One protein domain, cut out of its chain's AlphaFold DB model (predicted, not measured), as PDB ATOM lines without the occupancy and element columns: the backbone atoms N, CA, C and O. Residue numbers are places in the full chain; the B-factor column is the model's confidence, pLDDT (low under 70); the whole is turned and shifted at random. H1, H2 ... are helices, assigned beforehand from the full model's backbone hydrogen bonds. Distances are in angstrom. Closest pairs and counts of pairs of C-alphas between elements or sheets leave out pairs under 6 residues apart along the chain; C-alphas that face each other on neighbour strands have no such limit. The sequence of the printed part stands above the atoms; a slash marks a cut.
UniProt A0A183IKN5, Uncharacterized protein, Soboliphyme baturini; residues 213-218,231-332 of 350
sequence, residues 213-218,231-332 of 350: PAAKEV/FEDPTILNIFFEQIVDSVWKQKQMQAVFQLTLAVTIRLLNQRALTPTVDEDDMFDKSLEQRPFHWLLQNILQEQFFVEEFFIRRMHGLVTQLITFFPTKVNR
ATOM      1  N   PRO A 213     -34.650  17.365  18.134       66.62
ATOM      2  CA  PRO A 213     -33.214  17.139  18.016       66.62
ATOM      3  C   PRO A 213     -32.915  15.996  17.039       66.62
ATOM      4  O   PRO A 213     -33.613  14.972  16.985       66.62
ATOM      5  N   ALA A 214     -31.869  16.164  16.227       57.91
ATOM      6  CA  ALA A 214     -31.420  15.127  15.306       57.91
ATOM      7  C   ALA A 214     -30.876  13.923  16.097       57.91
ATOM      8  O   ALA A 214     -30.244  14.092  17.133       57.91
ATOM      9  N   ALA A 215     -31.053  12.698  15.584       49.75
ATOM     10  CA  ALA A 215     -30.686  11.458  16.286       49.75
ATOM     11  C   ALA A 215     -29.215  11.395  16.767       49.75
ATOM     12  O   ALA A 215     -28.898  10.635  17.673       49.75
ATOM     13  N   LYS A 216     -28.310  12.202  16.191       47.06
ATOM     14  CA  LYS A 216     -26.903  12.297  16.617       47.06
ATOM     15  C   LYS A 216     -26.696  13.071  17.927       47.06
ATOM     16  O   LYS A 216     -25.710  12.804  18.604       47.06
ATOM     17  N   GLU A 217     -27.601  13.980  18.292       51.03
ATOM     18  CA  GLU A 217     -27.543  14.758  19.544       51.03
ATOM     19  C   GLU A 217     -28.034  13.955  20.759       51.03
ATOM     20  O   GLU A 217     -27.662  14.249  21.891       51.03
ATOM     21  N   VAL A 218     -28.803  12.886  20.524       49.06
ATOM     22  CA  VAL A 218     -29.365  12.000  21.562       49.06
ATOM     23  C   VAL A 218     -28.270  11.281  22.366       49.06
ATOM     24  O   VAL A 218     -28.467  10.955  23.530       49.06
ATOM     25  N   PHE A 231     -43.676  14.039  20.434       63.34
ATOM     26  CA  PHE A 231     -43.946  14.049  18.995       63.34
ATOM     27  C   PHE A 231     -44.614  12.760  18.493       63.34
ATOM     28  O   PHE A 231     -44.896  12.650  17.302       63.34
ATOM     29  N   GLU A 232     -44.872  11.793  19.380       62.84
ATOM     30  CA  GLU A 232     -45.684  10.608  19.077       62.84
ATOM     31  C   GLU A 232     -47.186  10.905  19.219       62.84
ATOM     32  O   GLU A 232     -48.002  10.234  18.589       62.84
ATOM     33  N   ASP A 233     -47.563  11.928  19.999       68.81
ATOM     34  CA  ASP A 233     -48.955  12.350  20.145       68.81
ATOM     35  C   ASP A 233     -49.374  13.281  18.982       68.81
ATOM     36  O   ASP A 233     -48.911  14.429  18.894       68.81
ATOM     37  N   PRO A 234     -50.298  12.852  18.101       69.56
ATOM     38  CA  PRO A 234     -50.750  13.658  16.968       69.56
ATOM     39  C   PRO A 234     -51.459  14.955  17.395       69.56
ATOM     40  O   PRO A 234     -51.581  15.888  16.599       69.56
ATOM     41  N   THR A 235     -51.923  15.059  18.646       77.12
ATOM     42  CA  THR A 235     -52.598  16.265  19.141       77.12
ATOM     43  C   THR A 235     -51.656  17.460  19.282       77.12
ATOM     44  O   THR A 235     -52.106  18.602  19.169       77.12
ATOM     45  N   ILE A 236     -50.351  17.227  19.461       78.50
ATOM     46  CA  ILE A 236     -49.351  18.293  19.612       78.50
ATOM     47  C   ILE A 236     -49.118  19.032  18.295       78.50
ATOM     48  O   ILE A 236     -49.045  20.263  18.294       78.50
ATOM     49  N   LEU A 237     -49.121  18.320  17.166       81.31
ATOM     50  CA  LEU A 237     -49.070  18.954  15.848       81.31
ATOM     51  C   LEU A 237     -50.280  19.864  15.617       81.31
ATOM     52  O   LEU A 237     -50.102  20.996  15.173       81.31
ATOM     53  N   ASN A 238     -51.488  19.429  15.990       86.00
ATOM     54  CA  ASN A 238     -52.690  20.267  15.878       86.00
ATOM     55  C   ASN A 238     -52.561  21.560  16.692       86.00
ATOM     56  O   ASN A 238     -52.937  22.626  16.215       86.00
ATOM     57  N   ILE A 239     -51.974  21.482  17.888       88.06
ATOM     58  CA  ILE A 239     -51.699  22.666  18.707       88.06
ATOM     59  C   ILE A 239     -50.691  23.574  17.998       88.06
ATOM     60  O   ILE A 239     -50.879  24.786  17.984       88.06
ATOM     61  N   PHE A 240     -49.644  23.034  17.371       88.94
ATOM     62  CA  PHE A 240     -48.706  23.852  16.598       88.94
ATOM     63  C   PHE A 240     -49.388  24.561  15.427       88.94
ATOM     64  O   PHE A 240     -49.157  25.757  15.246       88.94
ATOM     65  N   PHE A 241     -50.265  23.885  14.682       89.31
ATOM     66  CA  PHE A 241     -51.041  24.514  13.609       89.31
ATOM     67  C   PHE A 241     -51.958  25.616  14.138       89.31
ATOM     68  O   PHE A 241     -51.855  26.756  13.680       89.31
ATOM     69  N   GLU A 242     -52.747  25.332  15.172       91.31
ATOM     70  CA  GLU A 242     -53.654  26.310  15.778       91.31
ATOM     71  C   GLU A 242     -52.887  27.552  16.273       91.31
ATOM     72  O   GLU A 242     -53.293  28.698  16.071       91.31
ATOM     73  N   GLN A 243     -51.733  27.330  16.911       92.38
ATOM     74  CA  GLN A 243     -50.964  28.375  17.579       92.38
ATOM     75  C   GLN A 243     -49.957  29.117  16.672       92.38
ATOM     76  O   GLN A 243     -49.522  30.219  17.022       92.38
ATOM     77  N   ILE A 244     -49.534  28.545  15.543       92.12
ATOM     78  CA  ILE A 244     -48.532  29.151  14.644       92.12
ATOM     79  C   ILE A 244     -49.135  29.489  13.286       92.12
ATOM     80  O   ILE A 244     -48.810  30.537  12.735       92.12
ATOM     81  N   VAL A 245     -49.978  28.627  12.721       90.00
ATOM     82  CA  VAL A 245     -50.491  28.779  11.352       90.00
ATOM     83  C   VAL A 245     -51.822  29.521  11.349       90.00
ATOM     84  O   VAL A 245     -51.926  30.552  10.690       90.00
ATOM     85  N   ASP A 246     -52.793  29.062  12.137       90.38
ATOM     86  CA  ASP A 246     -54.166  29.588  12.093       90.38
ATOM     87  C   ASP A 246     -54.322  30.904  12.868       90.38
ATOM     88  O   ASP A 246     -55.185  31.735  12.583       90.38
ATOM     89  N   SER A 247     -53.463  31.116  13.862       90.75
ATOM     90  CA  SER A 247     -53.469  32.330  14.674       90.75
ATOM     91  C   SER A 247     -52.957  33.566  13.923       90.75
ATOM     92  O   SER A 247     -52.043  33.486  13.103       90.75
ATOM     93  N   VAL A 248     -53.462  34.747  14.289       90.75
ATOM     94  CA  VAL A 248     -52.947  36.029  13.787       90.75
ATOM     95  C   VAL A 248     -51.891  36.570  14.746       90.75
ATOM     96  O   VAL A 248     -52.171  36.815  15.919       90.75
ATOM     97  N   TRP A 249     -50.677  36.772  14.241       93.75
ATOM     98  CA  TRP A 249     -49.583  37.393  14.985       93.75
ATOM     99  C   TRP A 249     -49.511  38.877  14.629       93.75
ATOM    100  O   TRP A 249     -49.669  39.232  13.458       93.75
ATOM    101  N   LYS A 250     -49.222  39.744  15.610       91.81
ATOM    102  CA  LYS A 250     -48.955  41.164  15.322       91.81
ATOM    103  C   LYS A 250     -47.796  41.309  14.337       91.81
ATOM    104  O   LYS A 250     -47.926  41.992  13.326       91.81
ATOM    105  N   GLN A 251     -46.710  40.576  14.589       90.94
ATOM    106  CA  GLN A 251     -45.555  40.515  13.699       90.94
ATOM    107  C   GLN A 251     -45.623  39.288  12.780       90.94
ATOM    108  O   GLN A 251     -45.175  38.193  13.133       90.94
ATOM    109  N   LYS A 252     -46.140  39.474  11.561       91.88
ATOM    110  CA  LYS A 252     -46.279  38.396  10.558       91.88
ATOM    111  C   LYS A 252     -44.939  37.787  10.134       91.88
ATOM    112  O   LYS A 252     -44.848  36.596   9.859       91.88
ATOM    113  N   GLN A 253     -43.880  38.590  10.112       91.69
ATOM    114  CA  GLN A 253     -42.535  38.140   9.755       91.69
ATOM    115  C   GLN A 253     -41.961  37.199  10.819       91.69
ATOM    116  O   GLN A 253     -41.282  36.236  10.477       91.69
ATOM    117  N   MET A 254     -42.273  37.445  12.098       92.75
ATOM    118  CA  MET A 254     -41.901  36.555  13.196       92.75
ATOM    119  C   MET A 254     -42.651  35.228  13.075       92.75
ATOM    120  O   MET A 254     -42.020  34.175  13.093       92.75
ATOM    121  N   GLN A 255     -43.970  35.272  12.857       94.31
ATOM    122  CA  GLN A 255     -44.790  34.080  12.606       94.31
ATOM    123  C   GLN A 255     -44.211  33.216  11.479       94.31
ATOM    124  O   GLN A 255     -44.112  32.001  11.619       94.31
ATOM    125  N   ALA A 256     -43.754  33.837  10.392       93.31
ATOM    126  CA  ALA A 256     -43.140  33.126   9.279       93.31
ATOM    127  C   ALA A 256     -41.835  32.394   9.652       93.31
ATOM    128  O   ALA A 256     -41.569  31.321   9.116       93.31
ATOM    129  N   VAL A 257     -41.037  32.906  10.599       93.81
ATOM    130  CA  VAL A 257     -39.862  32.178  11.125       93.81
ATOM    131  C   VAL A 257     -40.297  30.907  11.864       93.81
ATOM    132  O   VAL A 257     -39.698  29.842  11.685       93.81
ATOM    133  N   PHE A 258     -41.367  30.993  12.655       94.25
ATOM    134  CA  PHE A 258     -41.947  29.836  13.338       94.25
ATOM    135  C   PHE A 258     -42.534  28.821  12.349       94.25
ATOM    136  O   PHE A 258     -42.304  27.626  12.507       94.25
ATOM    137  N   GLN A 259     -43.205  29.279  11.288       93.56
ATOM    138  CA  GLN A 259     -43.717  28.417  10.216       93.56
ATOM    139  C   GLN A 259     -42.593  27.691   9.464       93.56
ATOM    140  O   GLN A 259     -42.703  26.491   9.226       93.56
ATOM    141  N   LEU A 260     -41.477  28.366   9.155       92.31
ATOM    142  CA  LEU A 260     -40.296  27.720   8.562       92.31
ATOM    143  C   LEU A 260     -39.728  26.620   9.469       92.31
ATOM    144  O   LEU A 260     -39.382  25.533   9.005       92.31
ATOM    145  N   THR A 261     -39.643  26.906  10.766       92.12
ATOM    146  CA  THR A 261     -39.144  25.953  11.767       92.12
ATOM    147  C   THR A 261     -40.084  24.755  11.905       92.12
ATOM    148  O   THR A 261     -39.635  23.610  11.982       92.12
ATOM    149  N   LEU A 262     -41.396  24.994  11.855       91.38
ATOM    150  CA  LEU A 262     -42.402  23.940  11.831       91.38
ATOM    151  C   LEU A 262     -42.308  23.098  10.547       91.38
ATOM    152  O   LEU A 262     -42.411  21.880  10.633       91.38
ATOM    153  N   ALA A 263     -42.031  23.698   9.382       90.88
ATOM    154  CA  ALA A 263     -41.873  22.970   8.111       90.88
ATOM    155  C   ALA A 263     -40.707  21.981   8.174       90.88
ATOM    156  O   ALA A 263     -40.829  20.817   7.798       90.88
ATOM    157  N   VAL A 264     -39.576  22.446   8.710       89.38
ATOM    158  CA  VAL A 264     -38.399  21.619   8.998       89.38
ATOM    159  C   VAL A 264     -38.743  20.476   9.949       89.38
ATOM    160  O   VAL A 264     -38.355  19.334   9.707       89.38
ATOM    161  N   THR A 265     -39.492  20.777  11.007       87.25
ATOM    162  CA  THR A 265     -39.871  19.792  12.020       87.25
ATOM    163  C   THR A 265     -40.786  18.721  11.435       87.25
ATOM    164  O   THR A 265     -40.502  17.536  11.580       87.25
ATOM    165  N   ILE A 266     -41.824  19.112  10.692       86.56
ATOM    166  CA  ILE A 266     -42.729  18.192   9.992       86.56
ATOM    167  C   ILE A 266     -41.948  17.301   9.028       86.56
ATOM    168  O   ILE A 266     -42.133  16.088   9.034       86.56
ATOM    169  N   ARG A 267     -41.011  17.863   8.259       86.94
ATOM    170  CA  ARG A 267     -40.168  17.081   7.349       86.94
ATOM    171  C   ARG A 267     -39.317  16.042   8.078       86.94
ATOM    172  O   ARG A 267     -39.151  14.924   7.592       86.94
ATOM    173  N   LEU A 268     -38.784  16.388   9.247       82.88
ATOM    174  CA  LEU A 268     -38.043  15.448  10.084       82.88
ATOM    175  C   LEU A 268     -38.955  14.353  10.663       82.88
ATOM    176  O   LEU A 268     -38.554  13.189  10.707       82.88
ATOM    177  N   LEU A 269     -40.182  14.692  11.060       81.25
ATOM    178  CA  LEU A 269     -41.182  13.724  11.524       81.25
ATOM    179  C   LEU A 269     -41.636  12.783  10.394       81.25
ATOM    180  O   LEU A 269     -41.686  11.571  10.605       81.25
ATOM    181  N   ASN A 270     -41.836  13.310   9.177       80.38
ATOM    182  CA  ASN A 270     -42.111  12.549   7.949       80.38
ATOM    183  C   ASN A 270     -41.009  11.506   7.706       80.38
ATOM    184  O   ASN A 270     -41.295  10.331   7.485       80.38
ATOM    185  N   GLN A 271     -39.735  11.910   7.805       80.12
ATOM    186  CA  GLN A 271     -38.590  11.004   7.639       80.12
ATOM    187  C   GLN A 271     -38.529   9.898   8.697       80.12
ATOM    188  O   GLN A 271     -38.037   8.808   8.414       80.12
ATOM    189  N   ARG A 272     -39.011  10.172   9.914       75.88
ATOM    190  CA  ARG A 272     -39.065   9.204  11.018       75.88
ATOM    191  C   ARG A 272     -40.333   8.345  11.011       75.88
ATOM    192  O   ARG A 272     -40.488   7.528  11.911       75.88
ATOM    193  N   ALA A 273     -41.223   8.524  10.030       70.19
ATOM    194  CA  ALA A 273     -42.546   7.898   9.978       70.19
ATOM    195  C   ALA A 273     -43.413   8.152  11.237       70.19
ATOM    196  O   ALA A 273     -44.338   7.396  11.525       70.19
ATOM    197  N   LEU A 274     -43.138   9.242  11.966       64.81
ATOM    198  CA  LEU A 274     -43.904   9.719  13.122       64.81
ATOM    199  C   LEU A 274     -45.031  10.630  12.598       64.81
ATOM    200  O   LEU A 274     -44.927  11.849  12.632       64.81
ATOM    201  N   THR A 275     -46.016  10.000  11.948       62.69
ATOM    202  CA  THR A 275     -47.160  10.534  11.167       62.69
ATOM    203  C   THR A 275     -47.311  12.058  10.987       62.69
ATOM    204  O   THR A 275     -47.982  12.722  11.781       62.69
ATOM    205  N   PRO A 276     -46.863  12.582   9.836       59.59
ATOM    206  CA  PRO A 276     -47.450  13.776   9.212       59.59
ATOM    207  C   PRO A 276     -47.943  13.519   7.766       59.59
ATOM    208  O   PRO A 276     -47.362  12.748   7.008       59.59
ATOM    209  N   THR A 277     -49.032  14.185   7.364       59.69
ATOM    210  CA  THR A 277     -49.569  14.239   5.981       59.69
ATOM    211  C   THR A 277     -49.944  15.680   5.622       59.69
ATOM    212  O   THR A 277     -51.051  15.961   5.161       59.69
ATOM    213  N   VAL A 278     -49.052  16.618   5.937       73.62
ATOM    214  CA  VAL A 278     -49.189  18.038   5.592       73.62
ATOM    215  C   VAL A 278     -48.102  18.370   4.585       73.62
ATOM    216  O   VAL A 278     -46.974  17.933   4.769       73.62
ATOM    217  N   ASP A 279     -48.447  19.127   3.543       81.94
ATOM    218  CA  ASP A 279     -47.492  19.584   2.533       81.94
ATOM    219  C   ASP A 279     -46.520  20.608   3.147       81.94
ATOM    220  O   ASP A 279     -46.823  21.800   3.278       81.94
ATOM    221  N   GLU A 280     -45.348  20.131   3.570       84.94
ATOM    222  CA  GLU A 280     -44.309  20.981   4.144       84.94
ATOM    223  C   GLU A 280     -43.710  21.971   3.131       84.94
ATOM    224  O   GLU A 280     -43.201  23.017   3.538       84.94
ATOM    225  N   ASP A 281     -43.769  21.669   1.827       84.94
ATOM    226  CA  ASP A 281     -43.206  22.509   0.768       84.94
ATOM    227  C   ASP A 281     -44.100  23.729   0.493       84.94
ATOM    228  O   ASP A 281     -43.576  24.829   0.293       84.94
ATOM    229  N   ASP A 282     -45.425  23.561   0.527       87.00
ATOM    230  CA  ASP A 282     -46.393  24.667   0.435       87.00
ATOM    231  C   ASP A 282     -46.312  25.590   1.662       87.00
ATOM    232  O   ASP A 282     -46.271  26.816   1.529       87.00
ATOM    233  N   MET A 283     -46.200  25.021   2.868       86.94
ATOM    234  CA  MET A 283     -46.031  25.820   4.087       86.94
ATOM    235  C   MET A 283     -44.725  26.623   4.064       86.94
ATOM    236  O   MET A 283     -44.705  27.799   4.444       86.94
ATOM    237  N   PHE A 284     -43.640  26.011   3.580       88.81
ATOM    238  CA  PHE A 284     -42.373  26.704   3.378       88.81
ATOM    239  C   PHE A 284     -42.544  27.891   2.421       88.81
ATOM    240  O   PHE A 284     -42.171  29.009   2.773       88.81
ATOM    241  N   ASP A 285     -43.155  27.690   1.252       87.44
ATOM    242  CA  ASP A 285     -43.340  28.752   0.257       87.44
ATOM    243  C   ASP A 285     -44.213  29.903   0.778       87.44
ATOM    244  O   ASP A 285     -43.811  31.064   0.677       87.44
ATOM    245  N   LYS A 286     -45.351  29.595   1.415       87.75
ATOM    246  CA  LYS A 286     -46.240  30.602   2.025       87.75
ATOM    247  C   LYS A 286     -45.526  31.433   3.085       87.75
ATOM    248  O   LYS A 286     -45.683  32.654   3.137       87.75
ATOM    249  N   SER A 287     -44.698  30.796   3.913       89.44
ATOM    250  CA  SER A 287     -43.931  31.512   4.935       89.44
ATOM    251  C   SER A 287     -42.892  32.466   4.322       89.44
ATOM    252  O   SER A 287     -42.662  33.556   4.851       89.44
ATOM    253  N   LEU A 288     -42.302  32.129   3.164       88.38
ATOM    254  CA  LEU A 288     -41.317  32.987   2.494       88.38
ATOM    255  C   LEU A 288     -41.896  34.313   1.996       88.38
ATOM    256  O   LEU A 288     -41.157  35.301   1.933       88.38
ATOM    257  N   GLU A 289     -43.191  34.367   1.674       88.12
ATOM    258  CA  GLU A 289     -43.860  35.594   1.224       88.12
ATOM    259  C   GLU A 289     -43.742  36.724   2.259       88.12
ATOM    260  O   GLU A 289     -43.595  37.895   1.903       88.12
ATOM    261  N   GLN A 290     -43.694  36.368   3.547       88.75
ATOM    262  CA  GLN A 290     -43.545  37.305   4.666       88.75
ATOM    263  C   GLN A 290     -42.082  37.710   4.940       88.75
ATOM    264  O   GLN A 290     -41.806  38.433   5.894       88.75
ATOM    265  N   ARG A 291     -41.124  37.277   4.110       88.44
ATOM    266  CA  ARG A 291     -39.687  37.619   4.200       88.44
ATOM    267  C   ARG A 291     -39.042  37.347   5.580       88.44
ATOM    268  O   ARG A 291     -38.331  38.216   6.098       88.44
ATOM    269  N   PRO A 292     -39.185  36.135   6.149       89.50
ATOM    270  CA  PRO A 292     -38.680  35.796   7.486       89.50
ATOM    271  C   PRO A 292     -37.164  36.006   7.642       89.50
ATOM    272  O   PRO A 292     -36.709  36.513   8.663       89.50
ATOM    273  N   PHE A 293     -36.366  35.706   6.610       88.25
ATOM    274  CA  PHE A 293     -34.908  35.901   6.652       88.25
ATOM    275  C   PHE A 293     -34.485  37.367   6.724       88.25
ATOM    276  O   PHE A 293     -33.505  37.696   7.386       88.25
ATOM    277  N   HIS A 294     -35.212  38.257   6.044       87.56
ATOM    278  CA  HIS A 294     -34.925  39.686   6.109       87.56
ATOM    279  C   HIS A 294     -35.176  40.213   7.521       87.56
ATOM    280  O   HIS A 294     -34.346  40.930   8.072       87.56
ATOM    281  N   TRP A 295     -36.282  39.778   8.123       88.50
ATOM    282  CA  TRP A 295     -36.620  40.136   9.490       88.50
ATOM    283  C   TRP A 295     -35.614  39.577  10.505       88.50
ATOM    284  O   TRP A 295     -35.178  40.330  11.373       88.50
ATOM    285  N   LEU A 296     -35.171  38.321  10.350       87.00
ATOM    286  CA  LEU A 296     -34.104  37.725  11.167       87.00
ATOM    287  C   LEU A 296     -32.816  38.555  11.118       87.00
ATOM    288  O   LEU A 296     -32.241  38.858  12.159       87.00
ATOM    289  N   LEU A 297     -32.381  38.957   9.920       85.44
ATOM    290  CA  LEU A 297     -31.165  39.754   9.737       85.44
ATOM    291  C   LEU A 297     -31.272  41.151  10.356       85.44
ATOM    292  O   LEU A 297     -30.292  41.659  10.886       85.44
ATOM    293  N   GLN A 298     -32.446  41.777  10.287       84.06
ATOM    294  CA  GLN A 298     -32.640  43.131  10.802       84.06
ATOM    295  C   GLN A 298     -32.870  43.177  12.313       84.06
ATOM    296  O   GLN A 298     -32.385  44.095  12.966       84.06
ATOM    297  N   ASN A 299     -33.607  42.214  12.869       81.44
ATOM    298  CA  ASN A 299     -34.149  42.326  14.225       81.44
ATOM    299  C   ASN A 299     -33.534  41.343  15.224       81.44
ATOM    300  O   ASN A 299     -33.580  41.602  16.423       81.44
ATOM    301  N   ILE A 300     -32.966  40.228  14.751       80.12
ATOM    302  CA  ILE A 300     -32.438  39.160  15.614       80.12
ATOM    303  C   ILE A 300     -30.915  39.084  15.528       80.12
ATOM    304  O   ILE A 300     -30.247  39.128  16.555       80.12
ATOM    305  N   LEU A 301     -30.349  39.019  14.320       80.38
ATOM    306  CA  LEU A 301     -28.915  38.804  14.082       80.38
ATOM    307  C   LEU A 301     -28.101  40.108  14.158       80.38
ATOM    308  O   LEU A 301     -27.342  40.450  13.253       80.38
ATOM    309  N   GLN A 302     -28.287  40.846  15.248       77.31
ATOM    310  CA  GLN A 302     -27.513  42.035  15.611       77.31
ATOM    311  C   GLN A 302     -26.221  41.623  16.344       77.31
ATOM    312  O   GLN A 302     -26.104  40.488  16.793       77.31
ATOM    313  N   GLU A 303     -25.248  42.523  16.520       67.50
ATOM    314  CA  GLU A 303     -23.928  42.187  17.106       67.50
ATOM    315  C   GLU A 303     -24.007  41.459  18.462       67.50
ATOM    316  O   GLU A 303     -23.243  40.535  18.728       67.50
ATOM    317  N   GLN A 304     -24.981  41.823  19.297       69.25
ATOM    318  CA  GLN A 304     -25.168  41.247  20.631       69.25
ATOM    319  C   GLN A 304     -25.686  39.800  20.605       69.25
ATOM    320  O   GLN A 304     -25.526  39.080  21.586       69.25
ATOM    321  N   PHE A 305     -26.254  39.353  19.482       74.88
ATOM    322  CA  PHE A 305     -26.696  37.971  19.290       74.88
ATOM    323  C   PHE A 305     -25.529  36.982  19.407       74.88
ATOM    324  O   PHE A 305     -25.689  35.877  19.918       74.88
ATOM    325  N   PHE A 306     -24.339  37.385  18.957       70.06
ATOM    326  CA  PHE A 306     -23.164  36.517  18.871       70.06
ATOM    327  C   PHE A 306     -22.394  36.378  20.194       70.06
ATOM    328  O   PHE A 306     -21.299  35.822  20.204       70.06
ATOM    329  N   VAL A 307     -22.946  36.887  21.298       71.38
ATOM    330  CA  VAL A 307     -22.357  36.740  22.636       71.38
ATOM    331  C   VAL A 307     -22.806  35.435  23.291       71.38
ATOM    332  O   VAL A 307     -22.002  34.759  23.927       71.38
ATOM    333  N   GLU A 308     -24.070  35.052  23.106       79.31
ATOM    334  CA  GLU A 308     -24.658  33.883  23.758       79.31
ATOM    335  C   GLU A 308     -24.511  32.633  22.883       79.31
ATOM    336  O   GLU A 308     -25.176  32.471  21.856       79.31
ATOM    337  N   GLU A 309     -23.647  31.710  23.309       82.81
ATOM    338  CA  GLU A 309     -23.317  30.498  22.554       82.81
ATOM    339  C   GLU A 309     -24.558  29.657  22.211       82.81
ATOM    340  O   GLU A 309     -24.682  29.144  21.095       82.81
ATOM    341  N   PHE A 310     -25.506  29.541  23.143       84.62
ATOM    342  CA  PHE A 310     -26.724  28.756  22.946       84.62
ATOM    343  C   PHE A 310     -27.606  29.318  21.828       84.62
ATOM    344  O   PHE A 310     -28.171  28.549  21.045       84.62
ATOM    345  N   PHE A 311     -27.673  30.644  21.686       87.62
ATOM    346  CA  PHE A 311     -28.423  31.262  20.597       87.62
ATOM    347  C   PHE A 311     -27.775  30.970  19.246       87.62
ATOM    348  O   PHE A 311     -28.465  30.591  18.294       87.62
ATOM    349  N   ILE A 312     -26.445  31.065  19.175       86.94
ATOM    350  CA  ILE A 312     -25.681  30.736  17.967       86.94
ATOM    351  C   ILE A 312     -25.907  29.276  17.581       86.94
ATOM    352  O   ILE A 312     -26.226  29.002  16.423       86.94
ATOM    353  N   ARG A 313     -25.786  28.344  18.534       84.81
ATOM    354  CA  ARG A 313     -26.006  26.910  18.297       84.81
ATOM    355  C   ARG A 313     -27.410  26.646  17.754       84.81
ATOM    356  O   ARG A 313     -27.541  25.959  16.742       84.81
ATOM    357  N   ARG A 314     -28.447  27.248  18.347       86.62
ATOM    358  CA  ARG A 314     -29.828  27.068  17.880       86.62
ATOM    359  C   ARG A 314     -30.046  27.630  16.475       86.62
ATOM    360  O   ARG A 314     -30.601  26.935  15.622       86.62
ATOM    361  N   MET A 315     -29.572  28.844  16.196       88.00
ATOM    362  CA  MET A 315     -29.690  29.433  14.857       88.00
ATOM    363  C   MET A 315     -28.879  28.667  13.811       88.00
ATOM    364  O   MET A 315     -29.359  28.454  12.699       88.00
ATOM    365  N   HIS A 316     -27.679  28.207  14.162       87.19
ATOM    366  CA  HIS A 316     -26.876  27.350  13.300       87.19
ATOM    367  C   HIS A 316     -27.598  26.034  12.989       87.19
ATOM    368  O   HIS A 316     -27.634  25.622  11.827       87.19
ATOM    369  N   GLY A 317     -28.218  25.415  13.997       85.12
ATOM    370  CA  GLY A 317     -29.057  24.231  13.836       85.12
ATOM    371  C   GLY A 317     -30.194  24.473  12.846       85.12
ATOM    372  O   GLY A 317     -30.304  23.745  11.862       85.12
ATOM    373  N   LEU A 318     -30.962  25.552  13.029       87.19
ATOM    374  CA  LEU A 318     -32.064  25.917  12.134       87.19
ATOM    375  C   LEU A 318     -31.586  26.133  10.690       87.19
ATOM    376  O   LEU A 318     -32.157  25.578   9.754       87.19
ATOM    377  N   VAL A 319     -30.516  26.907  10.487       87.88
ATOM    378  CA  VAL A 319     -29.961  27.169   9.146       87.88
ATOM    379  C   VAL A 319     -29.478  25.873   8.493       87.88
ATOM    380  O   VAL A 319     -29.757  25.628   7.318       87.88
ATOM    381  N   THR A 320     -28.793  25.019   9.250       87.31
ATOM    382  CA  THR A 320     -28.288  23.733   8.756       87.31
ATOM    383  C   THR A 320     -29.431  22.794   8.383       87.31
ATOM    384  O   THR A 320     -29.400  22.189   7.309       87.31
ATOM    385  N   GLN A 321     -30.473  22.709   9.212       86.81
ATOM    386  CA  GLN A 321     -31.677  21.934   8.920       86.81
ATOM    387  C   GLN A 321     -32.396  22.468   7.670       86.81
ATOM    388  O   GLN A 321     -32.739  21.681   6.792       86.81
ATOM    389  N   LEU A 322     -32.555  23.788   7.525       87.56
ATOM    390  CA  LEU A 322     -33.167  24.400   6.337       87.56
ATOM    391  C   LEU A 322     -32.401  24.050   5.052       87.56
ATOM    392  O   LEU A 322     -33.012  23.664   4.057       87.56
ATOM    393  N   ILE A 323     -31.067  24.140   5.071       87.25
ATOM    394  CA  ILE A 323     -30.217  23.790   3.921       87.25
ATOM    395  C   ILE A 323     -30.316  22.295   3.596       87.25
ATOM    396  O   ILE A 323     -30.384  21.921   2.426       87.25
ATOM    397  N   THR A 324     -30.330  21.447   4.626       86.88
ATOM    398  CA  THR A 324     -30.325  19.986   4.475       86.88
ATOM    399  C   THR A 324     -31.671  19.466   3.976       86.88
ATOM    400  O   THR A 324     -31.715  18.612   3.091       86.88
ATOM    401  N   PHE A 325     -32.773  19.984   4.518       85.38
ATOM    402  CA  PHE A 325     -34.113  19.495   4.211       85.38
ATOM    403  C   PHE A 325     -34.750  20.182   3.001       85.38
ATOM    404  O   PHE A 325     -35.470  19.517   2.262       85.38
ATOM    405  N   PHE A 326     -34.435  21.452   2.730       86.62
ATOM    406  CA  PHE A 326     -35.004  22.213   1.609       86.62
ATOM    407  C   PHE A 326     -33.935  22.762   0.639       86.62
ATOM    408  O   PHE A 326     -33.946  23.952   0.300       86.62
ATOM    409  N   PRO A 327     -33.016  21.928   0.112       85.06
ATOM    410  CA  PRO A 327     -31.889  22.404  -0.692       85.06
ATOM    411  C   PRO A 327     -32.328  23.092  -1.991       85.06
ATOM    412  O   PRO A 327     -31.717  24.067  -2.426       85.06
ATOM    413  N   THR A 328     -33.399  22.622  -2.634       83.94
ATOM    414  CA  THR A 328     -33.922  23.203  -3.882       83.94
ATOM    415  C   THR A 328     -34.530  24.584  -3.655       83.94
ATOM    416  O   THR A 328     -34.285  25.492  -4.449       83.94
ATOM    417  N   LYS A 329     -35.278  24.759  -2.562       82.31
ATOM    418  CA  LYS A 329     -35.908  26.028  -2.185       82.31
ATOM    419  C   LYS A 329     -34.858  27.053  -1.768       82.31
ATOM    420  O   LYS A 329     -34.851  28.163  -2.294       82.31
ATOM    421  N   VAL A 330     -33.899  26.658  -0.925       80.44
ATOM    422  CA  VAL A 330     -32.795  27.531  -0.494       80.44
ATOM    423  C   VAL A 330     -31.946  27.981  -1.686       80.44
ATOM    424  O   VAL A 330     -31.642  29.166  -1.809       80.44
ATOM    425  N   ASN A 331     -31.642  27.087  -2.633       75.31
ATOM    426  CA  ASN A 331     -30.903  27.438  -3.853       75.31
ATOM    427  C   ASN A 331     -31.634  28.436  -4.767       75.31
ATOM    428  O   ASN A 331     -30.982  29.126  -5.556       75.31
ATOM    429  N   ARG A 332     -32.967  28.498  -4.689       71.00
ATOM    430  CA  ARG A 332     -33.805  29.434  -5.450       71.00
ATOM    431  C   ARG A 332     -33.967  30.786  -4.755       71.00
ATOM    432  O   ARG A 332     -34.431  31.725  -5.400       71.00
TER     433      ARG A 332
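This is residues 213 to 218 and 231 to 332 of the 350 residues of an uncharacterized protein of Soboliphyme baturini (UniProt A0A183IKN5). The long helix H2 is the core, with H1 and H3 folded back along two different sides of it as helical hairpins. From one end of H2, H4 and H5 swing out in a wide arch, and H6 returns to cross H2, with the small H7 at its end; residues 302 to 310 stick out. The 108 printed residues hold seven named helices, H1 to H7 in order, and no named strand: all helix. The whole is compact, radius of gyration of the C-alphas 14.3 A, spanning 40 by 35 by 28 A.

H1, residues 234 to 246, touches the hub H2, residues 252 to 271, at a shallow tilt of 26 degrees, opposite ways; C-alphas 244 and 255 are closest, 6.5 A. H3, residues 280 to 289, touches H2 at 16 degrees, also shallow and opposite ways, closest at C-alphas 256 and 287, 4.7 A. H4, residues 292 to 300, touches residues 253 to 257 of H2 at a steep tilt of 60 degrees, closest at C-alphas 253 and 292, 5.1 A. H5, residues 303 to 307, and H6, residues 309 to 325, only just touch, only at the corner, with 3 pairs of C-alphas within 8 A, closest at 306 and 312, 6.4 A. H6 touches H2 at a steep 62 degrees, C-alphas 264 and 322 closest at 6.5 A. H7, residues 327 to 332, is close to H6 but not clearly touching, about perpendicular at 89 degrees, closest at C-alphas 323 and 330, 6.3 A. H1 and H3 are apart. Every O i to N i+4 pair is within hydrogen-bond range in H2, H4, H6 and H7; H1 has 7 of 9, H3 5 of 6, and H5 0 of 1 but 2 of 2 O i to N i+3 pairs.

H1, 17.0 A long, begins at C-alpha 234 (-50.750, 13.658, 16.968). H2 measures 28.6 A, H3 14.9 A, H4 10.8 A, H5 7.9 A, H6 24.0 A and H7 8.7 A, ending at C-alpha 332 (-33.805, 29.434, -5.450).

The C-alphas farthest apart, Thr 275 and Glu 303, are 39.7 A apart. Residues 219 to 230 are not printed; C-alphas 218 and 231 across this cut are 14.9 A apart. No link is long. Mean pLDDT of the printed part is 82.2, under 70 at residues 213 to 218, 231 to 234, 274 to 277 and 303 to 304.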